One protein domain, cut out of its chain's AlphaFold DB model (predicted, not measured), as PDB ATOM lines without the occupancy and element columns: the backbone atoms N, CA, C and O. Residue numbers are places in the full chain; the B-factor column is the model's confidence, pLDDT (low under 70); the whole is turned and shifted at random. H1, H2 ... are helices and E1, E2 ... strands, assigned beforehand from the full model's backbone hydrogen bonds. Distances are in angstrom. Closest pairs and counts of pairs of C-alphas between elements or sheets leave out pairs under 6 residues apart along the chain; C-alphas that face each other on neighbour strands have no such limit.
ATOM      1  N   ILE A   3     -24.622 -12.271  38.992       58.84
ATOM      2  CA  ILE A   3     -24.903 -10.897  38.543       58.84
ATOM      3  C   ILE A   3     -24.927 -10.017  39.791       58.84
ATOM      4  O   ILE A   3     -25.595 -10.351  40.774       58.84
ATOM      5  N   ILE A   4     -24.126  -8.956  39.784       62.34
ATOM      6  CA  ILE A   4     -23.883  -8.086  40.932       62.34
ATOM      7  C   ILE A   4     -24.477  -6.710  40.633       62.34
ATOM      8  O   ILE A   4     -24.034  -5.997  39.724       62.34
ATOM      9  N   ASP A   5     -25.449  -6.334  41.460       58.78
ATOM     10  CA  ASP A   5     -26.139  -5.049  41.410       58.78
ATOM     11  C   ASP A   5     -25.674  -4.152  42.568       58.78
ATOM     12  O   ASP A   5     -25.252  -4.635  43.622       58.78
ATOM     13  N   ALA A   6     -25.808  -2.831  42.404       50.69
ATOM     14  CA  ALA A   6     -25.345  -1.802  43.345       50.69
ATOM     15  C   ALA A   6     -25.850  -1.943  44.800       50.69
ATOM     16  O   ALA A   6     -25.294  -1.321  45.702       50.69
ATOM     17  N   ALA A   7     -26.896  -2.741  45.039       43.25
ATOM     18  CA  ALA A   7     -27.541  -2.891  46.344       43.25
ATOM     19  C   ALA A   7     -27.552  -4.331  46.900       43.25
ATOM     20  O   ALA A   7     -28.004  -4.528  48.029       43.25
ATOM     21  N   LYS A   8     -27.117  -5.357  46.147       41.41
ATOM     22  CA  LYS A   8     -27.253  -6.754  46.600       41.41
ATOM     23  C   LYS A   8     -26.316  -7.731  45.889       41.41
ATOM     24  O   LYS A   8     -26.171  -7.707  44.670       41.41
ATOM     25  N   LEU A   9     -25.759  -8.661  46.667       46.66
ATOM     26  CA  LEU A   9     -25.042  -9.826  46.157       46.66
ATOM     27  C   LEU A   9     -26.060 -10.920  45.742       46.66
ATOM     28  O   LEU A   9     -26.590 -11.635  46.587       46.66
ATOM     29  N   ILE A  10     -26.287 -11.021  44.428       51.50
ATOM     30  CA  ILE A  10     -26.603 -12.220  43.619       51.50
ATOM     31  C   ILE A  10     -28.044 -12.769  43.595       51.50
ATOM     32  O   ILE A  10     -28.528 -13.429  44.515       51.50
ATOM     33  N   SER A  11     -28.647 -12.626  42.408       52.44
ATOM     34  CA  SER A  11     -29.637 -13.537  41.819       52.44
ATOM     35  C   SER A  11     -28.915 -14.761  41.229       52.44
ATOM     36  O   SER A  11     -28.075 -14.617  40.338       52.44
ATOM     37  N   TYR A  12     -29.203 -15.965  41.734       53.81
ATOM     38  CA  TYR A  12     -28.751 -17.221  41.127       53.81
ATOM     39  C   TYR A  12     -29.723 -17.598  40.009       53.81
ATOM     40  O   TYR A  12     -30.783 -18.171  40.277       53.81
ATOM     41  N   LEU A  13     -29.365 -17.319  38.755       55.09
ATOM     42  CA  LEU A  13     -30.031 -17.999  37.648       55.09
ATOM     43  C   LEU A  13     -29.599 -19.464  37.696       55.09
ATOM     44  O   LEU A  13     -28.415 -19.793  37.593       55.09
ATOM     45  N   ARG A  14     -30.575 -20.325  37.971       55.09
ATOM     46  CA  ARG A  14     -30.421 -21.777  37.968       55.09
ATOM     47  C   ARG A  14     -30.103 -22.180  36.523       55.09
ATOM     48  O   ARG A  14     -30.833 -21.755  35.634       55.09
ATOM     49  N   ASN A  15     -29.031 -22.941  36.292       56.88
ATOM     50  CA  ASN A  15     -28.629 -23.362  34.945       56.88
ATOM     51  C   ASN A  15     -29.826 -24.029  34.240       56.88
ATOM     52  O   ASN A  15     -30.375 -25.008  34.751       56.88
ATOM     53  N   ALA A  16     -30.271 -23.469  33.114       51.19
ATOM     54  CA  ALA A  16     -31.537 -23.844  32.485       51.19
ATOM     55  C   ALA A  16     -31.461 -25.134  31.642       51.19
ATOM     56  O   ALA A  16     -32.496 -25.657  31.227       51.19
ATOM     57  N   HIS A  17     -30.266 -25.696  31.410       54.16
ATOM     58  CA  HIS A  17     -30.076 -26.794  30.458       54.16
ATOM     59  C   HIS A  17     -29.211 -27.956  30.970       54.16
ATOM     60  O   HIS A  17     -28.386 -27.818  31.874       54.16
ATOM     61  N   ARG A  18     -29.409 -29.135  30.352       53.34
ATOM     62  CA  ARG A  18     -28.586 -30.340  30.550       53.34
ATOM     63  C   ARG A  18     -27.103 -29.983  30.370       53.34
ATOM     64  O   ARG A  18     -26.716 -29.576  29.282       53.34
ATOM     65  N   GLY A  19     -26.294 -30.182  31.412       57.72
ATOM     66  CA  GLY A  19     -24.838 -29.992  31.365       57.72
ATOM     67  C   GLY A  19     -24.305 -28.717  32.026       57.72
ATOM     68  O   GLY A  19     -23.168 -28.353  31.750       57.72
ATOM     69  N   ASP A  20     -25.083 -28.041  32.879       71.38
ATOM     70  CA  ASP A  20     -24.645 -26.861  33.652       71.38
ATOM     71  C   ASP A  20     -24.204 -25.653  32.811       71.38
ATOM     72  O   ASP A  20     -23.475 -24.782  33.290       71.38
ATOM     73  N   LEU A  21     -24.668 -25.567  31.561       80.62
ATOM     74  CA  LEU A  21     -24.446 -24.400  30.711       80.62
ATOM     75  C   LEU A  21     -25.379 -23.249  31.104       80.62
ATOM     76  O   LEU A  21     -26.586 -23.434  31.286       80.62
ATOM     77  N   VAL A  22     -24.805 -22.054  31.186       81.62
ATOM     78  CA  VAL A  22     -25.539 -20.797  31.294       81.62
ATOM     79  C   VAL A  22     -26.052 -20.414  29.911       81.62
ATOM     80  O   VAL A  22     -25.270 -20.337  28.966       81.62
ATOM     81  N   ASP A  23     -27.350 -20.139  29.809       84.38
ATOM     82  CA  ASP A  23     -27.940 -19.523  28.624       84.38
ATOM     83  C   ASP A  23     -27.636 -18.007  28.639       84.38
ATOM     84  O   ASP A  23     -28.037 -17.317  29.585       84.38
ATOM     85  N   PRO A  24     -26.930 -17.449  27.634       87.12
ATOM     86  CA  PRO A  24     -26.701 -16.007  27.524       87.12
ATOM     87  C   PRO A  24     -27.988 -15.178  27.601       87.12
ATOM     88  O   PRO A  24     -28.000 -14.067  28.137       87.12
ATOM     89  N   GLU A  25     -29.096 -15.731  27.121       86.44
ATOM     90  CA  GLU A  25     -30.385 -15.063  27.109       86.44
ATOM     91  C   GLU A  25     -31.003 -14.958  28.519       86.44
ATOM     92  O   GLU A  25     -31.665 -13.964  28.837       86.44
ATOM     93  N   ASP A  26     -30.725 -15.914  29.411       83.25
ATOM     94  CA  ASP A  26     -31.052 -15.772  30.834       83.25
ATOM     95  C   ASP A  26     -30.309 -14.579  31.445       83.25
ATOM     96  O   ASP A  26     -30.907 -13.791  32.184       83.25
ATOM     97  N   VAL A  27     -29.033 -14.386  31.090       84.00
ATOM     98  CA  VAL A  27     -28.246 -13.228  31.551       84.00
ATOM     99  C   VAL A  27     -28.896 -11.932  31.098       84.00
ATOM    100  O   VAL A  27     -29.092 -11.029  31.909       84.00
ATOM    101  N   ARG A  28     -29.292 -11.863  29.823       86.44
ATOM    102  CA  ARG A  28     -29.965 -10.694  29.253       86.44
ATOM    103  C   ARG A  28     -31.246 -10.347  30.012       86.44
ATOM    104  O   ARG A  28     -31.486  -9.176  30.286       86.44
ATOM    105  N   ARG A  29     -32.052 -11.350  30.376       86.06
ATOM    106  CA  ARG A  29     -33.294 -11.161  31.148       86.06
ATOM    107  C   ARG A  29     -33.061 -10.717  32.590       86.06
ATOM    108  O   ARG A  29     -33.943 -10.093  33.173       86.06
ATOM    109  N   ALA A  30     -31.920 -11.069  33.171       84.25
ATOM    110  CA  ALA A  30     -31.605 -10.773  34.564       84.25
ATOM    111  C   ALA A  30     -30.921  -9.414  34.776       84.25
ATOM    112  O   ALA A  30     -30.801  -8.984  35.921       84.25
ATOM    113  N   ILE A  31     -30.485  -8.742  33.706       85.69
ATOM    114  CA  ILE A  31     -29.921  -7.391  33.782       85.69
ATOM    115  C   ILE A  31     -30.989  -6.403  34.260       85.69
ATOM    116  O   ILE A  31     -32.095  -6.337  33.722       85.69
ATOM    117  N   THR A  32     -30.625  -5.586  35.245       85.38
ATOM    118  CA  THR A  32     -31.433  -4.479  35.758       85.38
ATOM    119  C   THR A  32     -30.697  -3.148  35.558       85.38
ATOM    120  O   THR A  32     -29.481  -3.135  35.348       85.38
ATOM    121  N   PRO A  33     -31.381  -1.993  35.667       86.06
ATOM    122  CA  PRO A  33     -30.711  -0.688  35.664       86.06
ATOM    123  C   PRO A  33     -29.678  -0.498  36.789       86.06
ATOM    124  O   PRO A  33     -28.891   0.442  36.745       86.06
ATOM    125  N   GLN A  34     -29.694  -1.353  37.816       86.50
ATOM    126  CA  GLN A  34     -28.770  -1.326  38.948       86.50
ATOM    127  C   GLN A  34     -27.599  -2.303  38.778       86.50
ATOM    128  O   GLN A  34     -26.734  -2.354  39.659       86.50
ATOM    129  N   THR A  35     -27.553  -3.069  37.684       85.62
ATOM    130  CA  THR A  35     -26.487  -4.034  37.424       85.62
ATOM    131  C   THR A  35     -25.170  -3.342  37.116       85.62
ATOM    132  O   THR A  35     -25.058  -2.559  36.178       85.62
ATOM    133  N   LEU A  36     -24.149  -3.651  37.919       85.50
ATOM    134  CA  LEU A  36     -22.817  -3.052  37.808       85.50
ATOM    135  C   LEU A  36     -21.782  -4.021  37.239       85.50
ATOM    136  O   LEU A  36     -20.824  -3.588  36.591       85.50
ATOM    137  N   LEU A  37     -21.941  -5.317  37.517       85.38
ATOM    138  CA  LEU A  37     -20.960  -6.341  37.182       85.38
ATOM    139  C   LEU A  37     -21.638  -7.683  36.897       85.38
ATOM    140  O   LEU A  37     -22.459  -8.160  37.676       85.38
ATOM    141  N   ILE A  38     -21.225  -8.332  35.814       86.56
ATOM    142  CA  ILE A  38     -21.541  -9.729  35.512       86.56
ATOM    143  C   ILE A  38     -20.278 -10.558  35.756       86.56
ATOM    144  O   ILE A  38     -19.222 -10.248  35.213       86.56
ATOM    145  N   SER A  39     -20.382 -11.600  36.581       85.94
ATOM    146  CA  SER A  39     -19.277 -12.474  36.983       85.94
ATOM    147  C   SER A  39     -19.607 -13.944  36.700       85.94
ATOM    148  O   SER A  39     -20.555 -14.510  37.259       85.94
ATOM    149  N   ILE A  40     -18.836 -14.581  35.814       84.44
ATOM    150  CA  ILE A  40     -19.086 -15.964  35.373       84.44
ATOM    151  C   ILE A  40     -17.791 -16.760  35.302       84.44
ATOM    152  O   ILE A  40     -16.834 -16.356  34.657       84.44
ATOM    153  N   MET A  41     -17.775 -17.935  35.922       85.12
ATOM    154  CA  MET A  41     -16.673 -18.884  35.762       85.12
ATOM    155  C   MET A  41     -16.564 -19.367  34.307       85.12
ATOM    156  O   MET A  41     -17.565 -19.772  33.725       85.12
ATOM    157  N   HIS A  42     -15.369 -19.341  33.720       84.38
ATOM    158  CA  HIS A  42     -15.153 -19.785  32.339       84.38
ATOM    159  C   HIS A  42     -15.294 -21.305  32.209       84.38
ATOM    160  O   HIS A  42     -15.967 -21.794  31.308       84.38
ATOM    161  N   ALA A  43     -14.694 -22.045  33.140       84.06
ATOM    162  CA  ALA A  43     -14.793 -23.495  33.220       84.06
ATOM    163  C   ALA A  43     -15.327 -23.891  34.597       84.06
ATOM    164  O   ALA A  43     -14.793 -23.455  35.621       84.06
ATOM    165  N   ASN A  44     -16.379 -24.709  34.623       81.12
ATOM    166  CA  ASN A  44     -16.926 -25.233  35.866       81.12
ATOM    167  C   ASN A  44     -15.912 -26.175  36.540       81.12
ATOM    168  O   ASN A  44     -15.366 -27.067  35.898       81.12
ATOM    169  N   ASN A  45     -15.649 -25.979  37.830       76.56
ATOM    170  CA  ASN A  45     -14.648 -26.740  38.577       76.56
ATOM    171  C   ASN A  45     -15.119 -28.134  39.032       76.56
ATOM    172  O   ASN A  45     -14.283 -28.912  39.482       76.56
ATOM    173  N   GLU A  46     -16.412 -28.449  38.925       74.62
ATOM    174  CA  GLU A  46     -16.991 -29.751  39.284       74.62
ATOM    175  C   GLU A  46     -17.211 -30.631  38.049       74.62
ATOM    176  O   GLU A  46     -16.777 -31.779  38.014       74.62
ATOM    177  N   VAL A  47     -17.859 -30.078  37.018       76.62
ATOM    178  CA  VAL A  47     -18.279 -30.824  35.817       76.62
ATOM    179  C   VAL A  47     -17.358 -30.561  34.619       76.62
ATOM    180  O   VAL A  47     -17.328 -31.339  33.670       76.62
ATOM    181  N   GLY A  48     -16.567 -29.484  34.648       76.38
ATOM    182  CA  GLY A  48     -15.672 -29.114  33.545       76.38
ATOM    183  C   GLY A  48     -16.358 -28.389  32.384       76.38
ATOM    184  O   GLY A  48     -15.695 -28.068  31.400       76.38
ATOM    185  N   THR A  49     -17.663 -28.111  32.480       84.00
ATOM    186  CA  THR A  49     -18.419 -27.390  31.448       84.00
ATOM    187  C   THR A  49     -17.807 -26.021  31.167       84.00
ATOM    188  O   THR A  49     -17.620 -25.218  32.086       84.00
ATOM    189  N   ILE A  50     -17.544 -25.742  29.889       86.38
ATOM    190  CA  ILE A  50     -17.093 -24.432  29.417       86.38
ATOM    191  C   ILE A  50     -18.310 -23.543  29.168       86.38
ATOM    192  O   ILE A  50     -19.227 -23.922  28.441       86.38
ATOM    193  N   GLN A  51     -18.319 -22.370  29.795       85.81
ATOM    194  CA  GLN A  51     -19.405 -21.401  29.684       85.81
ATOM    195  C   GLN A  51     -19.237 -20.515  28.441       85.81
ATOM    196  O   GLN A  51     -18.102 -20.182  28.087       85.81
ATOM    197  N   PRO A  52     -20.338 -20.062  27.811       87.69
ATOM    198  CA  PRO A  52     -20.307 -19.186  26.635       87.69
ATOM    199  C   PRO A  52     -19.970 -17.731  27.017       87.69
ATOM    200  O   PRO A  52     -20.740 -16.797  26.798       87.69
ATOM    201  N   ILE A  53     -18.801 -17.516  27.628       87.31
ATOM    202  CA  ILE A  53     -18.418 -16.224  28.214       87.31
ATOM    203  C   ILE A  53     -18.258 -15.103  27.179       87.31
ATOM    204  O   ILE A  53     -18.483 -13.950  27.529       87.31
ATOM    205  N   ALA A  54     -17.932 -15.414  25.921       87.56
ATOM    206  CA  ALA A  54     -17.820 -14.414  24.856       87.56
ATOM    207  C   ALA A  54     -19.182 -13.785  24.511       87.56
ATOM    208  O   ALA A  54     -19.306 -12.564  24.420       87.56
ATOM    209  N   GLU A  55     -20.227 -14.606  24.387       89.06
ATOM    210  CA  GLU A  55     -21.594 -14.133  24.139       89.06
ATOM    211  C   GLU A  55     -22.103 -13.296  25.314       89.06
ATOM    212  O   GLU A  55     -22.657 -12.211  25.135       89.06
ATOM    213  N   ILE A  56     -21.844 -13.759  26.537       87.62
ATOM    214  CA  ILE A  56     -22.279 -13.054  27.741       87.62
ATOM    215  C   ILE A  56     -21.529 -11.727  27.916       87.62
ATOM    216  O   ILE A  56     -22.130 -10.717  28.292       87.62
ATOM    217  N   ALA A  57     -20.237 -11.690  27.600       88.38
ATOM    218  CA  ALA A  57     -19.459 -10.460  27.628       88.38
ATOM    219  C   ALA A  57     -19.938  -9.450  26.571       88.38
ATOM    220  O   ALA A  57     -19.984  -8.247  26.846       88.38
ATOM    221  N   ALA A  58     -20.375  -9.916  25.395       89.75
ATOM    222  CA  ALA A  58     -20.998  -9.058  24.389       89.75
ATOM    223  C   ALA A  58     -22.309  -8.434  24.902       89.75
ATOM    224  O   ALA A  58     -22.520  -7.231  24.727       89.75
ATOM    225  N   ILE A  59     -23.149  -9.207  25.601       89.25
ATOM    226  CA  ILE A  59     -24.369  -8.697  26.251       89.25
ATOM    227  C   ILE A  59     -24.014  -7.656  27.321       89.25
ATOM    228  O   ILE A  59     -24.615  -6.579  27.350       89.25
ATOM    229  N   ALA A  60     -23.018  -7.931  28.169       88.69
ATOM    230  CA  ALA A  60     -22.549  -6.991  29.188       88.69
ATOM    231  C   ALA A  60     -22.091  -5.662  28.560       88.69
ATOM    232  O   ALA A  60     -22.517  -4.588  28.990       88.69
ATOM    233  N   ARG A  61     -21.308  -5.732  27.472       88.88
ATOM    234  CA  ARG A  61     -20.854  -4.566  26.699       88.88
ATOM    235  C   ARG A  61     -22.010  -3.745  26.141       88.88
ATOM    236  O   ARG A  61     -21.972  -2.522  26.247       88.88
ATOM    237  N   GLN A  62     -23.018  -4.390  25.554       90.31
ATOM    238  CA  GLN A  62     -24.190  -3.698  25.000       90.31
ATOM    239  C   GLN A  62     -24.929  -2.862  26.053       90.31
ATOM    240  O   GLN A  62     -25.514  -1.837  25.713       90.31
ATOM    241  N   HIS A  63     -24.861  -3.268  27.322       88.44
ATOM    242  CA  HIS A  63     -25.510  -2.586  28.440       88.44
ATOM    243  C   HIS A  63     -24.554  -1.687  29.248       88.44
ATOM    244  O   HIS A  63     -24.974  -1.097  30.239       88.44
ATOM    245  N   GLY A  64     -23.278  -1.567  28.853       89.12
ATOM    246  CA  GLY A  64     -22.278  -0.786  29.595       89.12
ATOM    247  C   GLY A  64     -21.906  -1.378  30.961       89.12
ATOM    248  O   GLY A  64     -21.451  -0.657  31.846       89.12
ATOM    249  N   ILE A  65     -22.106  -2.684  31.144       88.00
ATOM    250  CA  ILE A  65     -21.879  -3.407  32.397       88.00
ATOM    251  C   ILE A  65     -20.475  -4.016  32.379       88.00
ATOM    252  O   ILE A  65     -20.025  -4.540  31.359       88.00
ATOM    253  N   ARG A  66     -19.771  -3.983  33.519       88.38
ATOM    254  CA  ARG A  66     -18.457  -4.632  33.634       88.38
ATOM    255  C   ARG A  66     -18.609  -6.149  33.570       88.38
ATOM    256  O   ARG A  66     -19.550  -6.704  34.132       88.38
ATOM    257  N   PHE A  67     -17.651  -6.820  32.944       87.44
ATOM    258  CA  PHE A  67     -17.617  -8.275  32.874       87.44
ATOM    259  C   PHE A  67     -16.374  -8.816  33.580       87.44
ATOM    260  O   PHE A  67     -15.267  -8.319  33.383       87.44
ATOM    261  N   HIS A  68     -16.568  -9.836  34.407       87.44
ATOM    262  CA  HIS A  68     -15.523 -10.587  35.084       87.44
ATOM    263  C   HIS A  68     -15.694 -12.070  34.765       87.44
ATOM    264  O   HIS A  68     -16.810 -12.598  34.781       87.44
ATOM    265  N   THR A  69     -14.579 -12.762  34.538       86.69
ATOM    266  CA  THR A  69     -14.587 -14.216  34.443       86.69
ATOM    267  C   THR A  69     -13.540 -14.853  35.340       86.69
ATOM    268  O   THR A  69     -12.377 -14.457  35.329       86.69
ATOM    269  N   ASP A  70     -13.965 -15.852  36.117       85.75
ATOM    270  CA  ASP A  70     -13.030 -16.723  36.825       85.75
ATOM    271  C   ASP A  70     -12.498 -17.767  35.842       85.75
ATOM    272  O   ASP A  70     -13.209 -18.682  35.415       85.75
ATOM    273  N   ALA A  71     -11.233 -17.602  35.471       85.50
ATOM    274  CA  ALA A  71     -10.551 -18.445  34.508       85.50
ATOM    275  C   ALA A  71      -9.643 -19.504  35.164       85.50
ATOM    276  O   ALA A  71      -8.929 -20.197  34.435       85.50
ATOM    277  N   ALA A  72      -9.677 -19.685  36.494       84.62
ATOM    278  CA  ALA A  72      -8.741 -20.537  37.240       84.62
ATOM    279  C   ALA A  72      -8.677 -21.990  36.736       84.62
ATOM    280  O   ALA A  72      -7.617 -22.612  36.752       84.62
ATOM    281  N   GLN A  73      -9.797 -22.532  36.253       81.12
ATOM    282  CA  GLN A  73      -9.862 -23.893  35.703       81.12
ATOM    283  C   GLN A  73      -9.637 -23.977  34.192       81.12
ATOM    284  O   GLN A  73      -9.597 -25.077  33.649       81.12
ATOM    285  N   SER A  74      -9.474 -22.842  33.515       82.00
ATOM    286  CA  SER A  74      -9.322 -22.768  32.058       82.00
ATOM    287  C   SER A  74      -7.918 -22.357  31.615       82.00
ATOM    288  O   SER A  74      -7.387 -22.938  30.669       82.00
ATOM    289  N   VAL A  75      -7.286 -21.407  32.316       82.94
ATOM    290  CA  VAL A  75      -5.940 -20.922  31.988       82.94
ATOM    291  C   VAL A  75      -4.945 -22.078  32.053       82.94
ATOM    292  O   VAL A  75      -4.893 -22.821  33.032       82.94
ATOM    293  N   GLY A  76      -4.163 -22.247  30.986       82.06
ATOM    294  CA  GLY A  76      -3.174 -23.323  30.870       82.06
ATOM    295  C   GLY A  76      -3.749 -24.703  30.526       82.06
ATOM    296  O   GLY A  76      -2.972 -25.633  30.336       82.06
ATOM    297  N   LYS A  77      -5.080 -24.844  30.410       82.69
ATOM    298  CA  LYS A  77      -5.748 -26.091  29.983       82.69
ATOM    299  C   LYS A  77      -6.452 -25.946  28.640       82.69
ATOM    300  O   LYS A  77      -6.391 -26.853  27.816       82.69
ATOM    301  N   ILE A  78      -7.101 -24.807  28.421       81.19
ATOM    302  CA  ILE A  78      -7.753 -24.446  27.162       81.19
ATOM    303  C   ILE A  78      -7.286 -23.055  26.716       81.19
ATOM    304  O   ILE A  78      -6.815 -22.279  27.553       81.19
ATOM    305  N   PRO A  79      -7.386 -22.715  25.418       80.06
ATOM    306  CA  PRO A  79      -7.077 -21.371  24.950       80.06
ATOM    307  C   PRO A  79      -7.909 -20.324  25.701       80.06
ATOM    308  O   PRO A  79      -9.135 -20.344  25.669       80.06
ATOM    309  N   THR A  80      -7.228 -19.407  26.381       77.75
ATOM    310  CA  THR A  80      -7.837 -18.276  27.085       77.75
ATOM    311  C   THR A  80      -7.224 -16.998  26.544       77.75
ATOM    312  O   THR A  80      -6.082 -16.671  26.877       77.75
ATOM    313  N   LYS A  81      -7.956 -16.284  25.691       80.81
ATOM    314  CA  LYS A  81      -7.518 -15.003  25.135       80.81
ATOM    315  C   LYS A  81      -8.457 -13.906  25.605       80.81
ATOM    316  O   LYS A  81      -9.634 -13.903  25.269       80.81
ATOM    317  N   VAL A  82      -7.921 -12.977  26.387       75.62
ATOM    318  CA  VAL A  82      -8.699 -11.869  26.962       75.62
ATOM    319  C   VAL A  82      -9.228 -10.940  25.867       75.62
ATOM    320  O   VAL A  82     -10.370 -10.490  25.942       75.62
ATOM    321  N   ASP A  83      -8.442 -10.739  24.808       77.06
ATOM    322  CA  ASP A  83      -8.816  -9.905  23.662       77.06
ATOM    323  C   ASP A  83     -10.048 -10.440  22.913       77.06
ATOM    324  O   ASP A  83     -10.788  -9.669  22.306       77.06
ATOM    325  N   GLU A  84     -10.294 -11.751  22.985       69.12
ATOM    326  CA  GLU A  84     -11.467 -12.403  22.388       69.12
ATOM    327  C   GLU A  84     -12.724 -12.269  23.270       69.12
ATOM    328  O   GLU A  84     -13.819 -12.608  22.826       69.12
ATOM    329  N   LEU A  85     -12.587 -11.765  24.505       62.00
ATOM    330  CA  LEU A  85     -13.677 -11.657  25.471       62.00
ATOM    331  C   LEU A  85     -14.260 -10.246  25.534       62.00
ATOM    332  O   LEU A  85     -15.473 -10.137  25.413       62.00
TER     333      LEU A  85
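Overview. This is residues 3 to 85 of the 89 residues of a protein of Bradyrhizobium sp. Rc3b (UniProt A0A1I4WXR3). A small twisted sheet of four short strands has one helix, H2, packed along one face over E3 and E4, while a shorter helix, H1, sits beside H2 at a steep tilt and no named helix covers the other face. E1 and E2 form a small hairpin at one side of the sheet, and a long tail, residues 71 to 85, leaves E4 and folds back on the same side of the sheet as H2. The printed part has 83 residues with two named helices and four named strands, in the order E1, E2, H1, E3, H2, E4; under half of the residues are in named elements, and the class is mixed, helices and strands. The sheet runs E2, E1, E3, E4 and is mixed, with E3 and E4 parallel and the other neighbours antiparallel. The whole is compact, with a radius of gyration of the C-alphas of 12.6 A and spans of 36 by 29 by 20 A.

Arrangement. E1, residues 3 to 5, and E2, residues 8 to 11, are a hairpin, antiparallel at 148 degrees, with N 8 and O 5 3.2 A apart, within hydrogen-bond range. On the other side of E1 is E3, residues 35 to 41, antiparallel to it at 157 degrees, with N 4 and O 37 at 2.8 A and N 36 and O 4 at 3.0 A. E3 is parallel to E4, residues 66 to 70, at 20 degrees, with N 68 and O 38 at 2.8 A and N 38 and O 66 at 2.9 A. E2 and E4 are the edge strands. H1, residues 24 to 30, lies between E2 and E3 in the chain; E2, H1 and E3 make a split strand-helix-strand unit, two strands running the same way with E1 between them in the sheet, and its crossover is right-handed. H1 is only just not on the sheet, with 4 pairs of C-alphas within 10 A. H2, residues 53 to 62, joins E3 to E4 in a strand-helix-strand unit of two parallel neighbours, also with a right-handed crossover. H2 is on the sheet at a height of 9.1 A, which gives two layers, a sheet with a helix on one face. It lies over E4 and only just over E3, where 3 of its C-alphas fall, and runs along the strands, at 2 degrees to E4 on the local plane. The closest C-alphas of H2 and E4 are those of Ala 57 and Phe 67, 6.0 A apart. H1 and H2 touch, closest at the C-alphas of Pro 24 and Ile 56, 5.3 A apart, with a steep tilt of 44 degrees, the same way. H1 and E4 are apart. In H1 and H2 every O i to N i+4 pair is within hydrogen-bond range.

Along the chain. E1 begins at C-alpha 3, (-24.903, -10.897, 38.543), and E2 follows at residues 8 to 11. H1, residues 24 to 30, measures 10.1 A from first to last C-alpha. E3, residues 35 to 41, is the longest strand at 17.9 A. H2, residues 53 to 62, measures 14.2 A and begins at C-alpha 53, (-18.418, -16.224, 28.214). E4, residues 66 to 70, measures 13.6 A and ends at C-alpha 70, (-13.030, -16.723, 36.825).

Size, cuts and confidence. The two C-alphas farthest apart are those of Pro 33 and Lys 77, at 36.1 A. The printed part has no cut. The links E2 to H1, 12 residues, and E3 to H2, 11 residues, are long; the other three are tight. The mean pLDDT of the printed part is 77.5, and residues 3 to 19 and 84 to 85 are under 70.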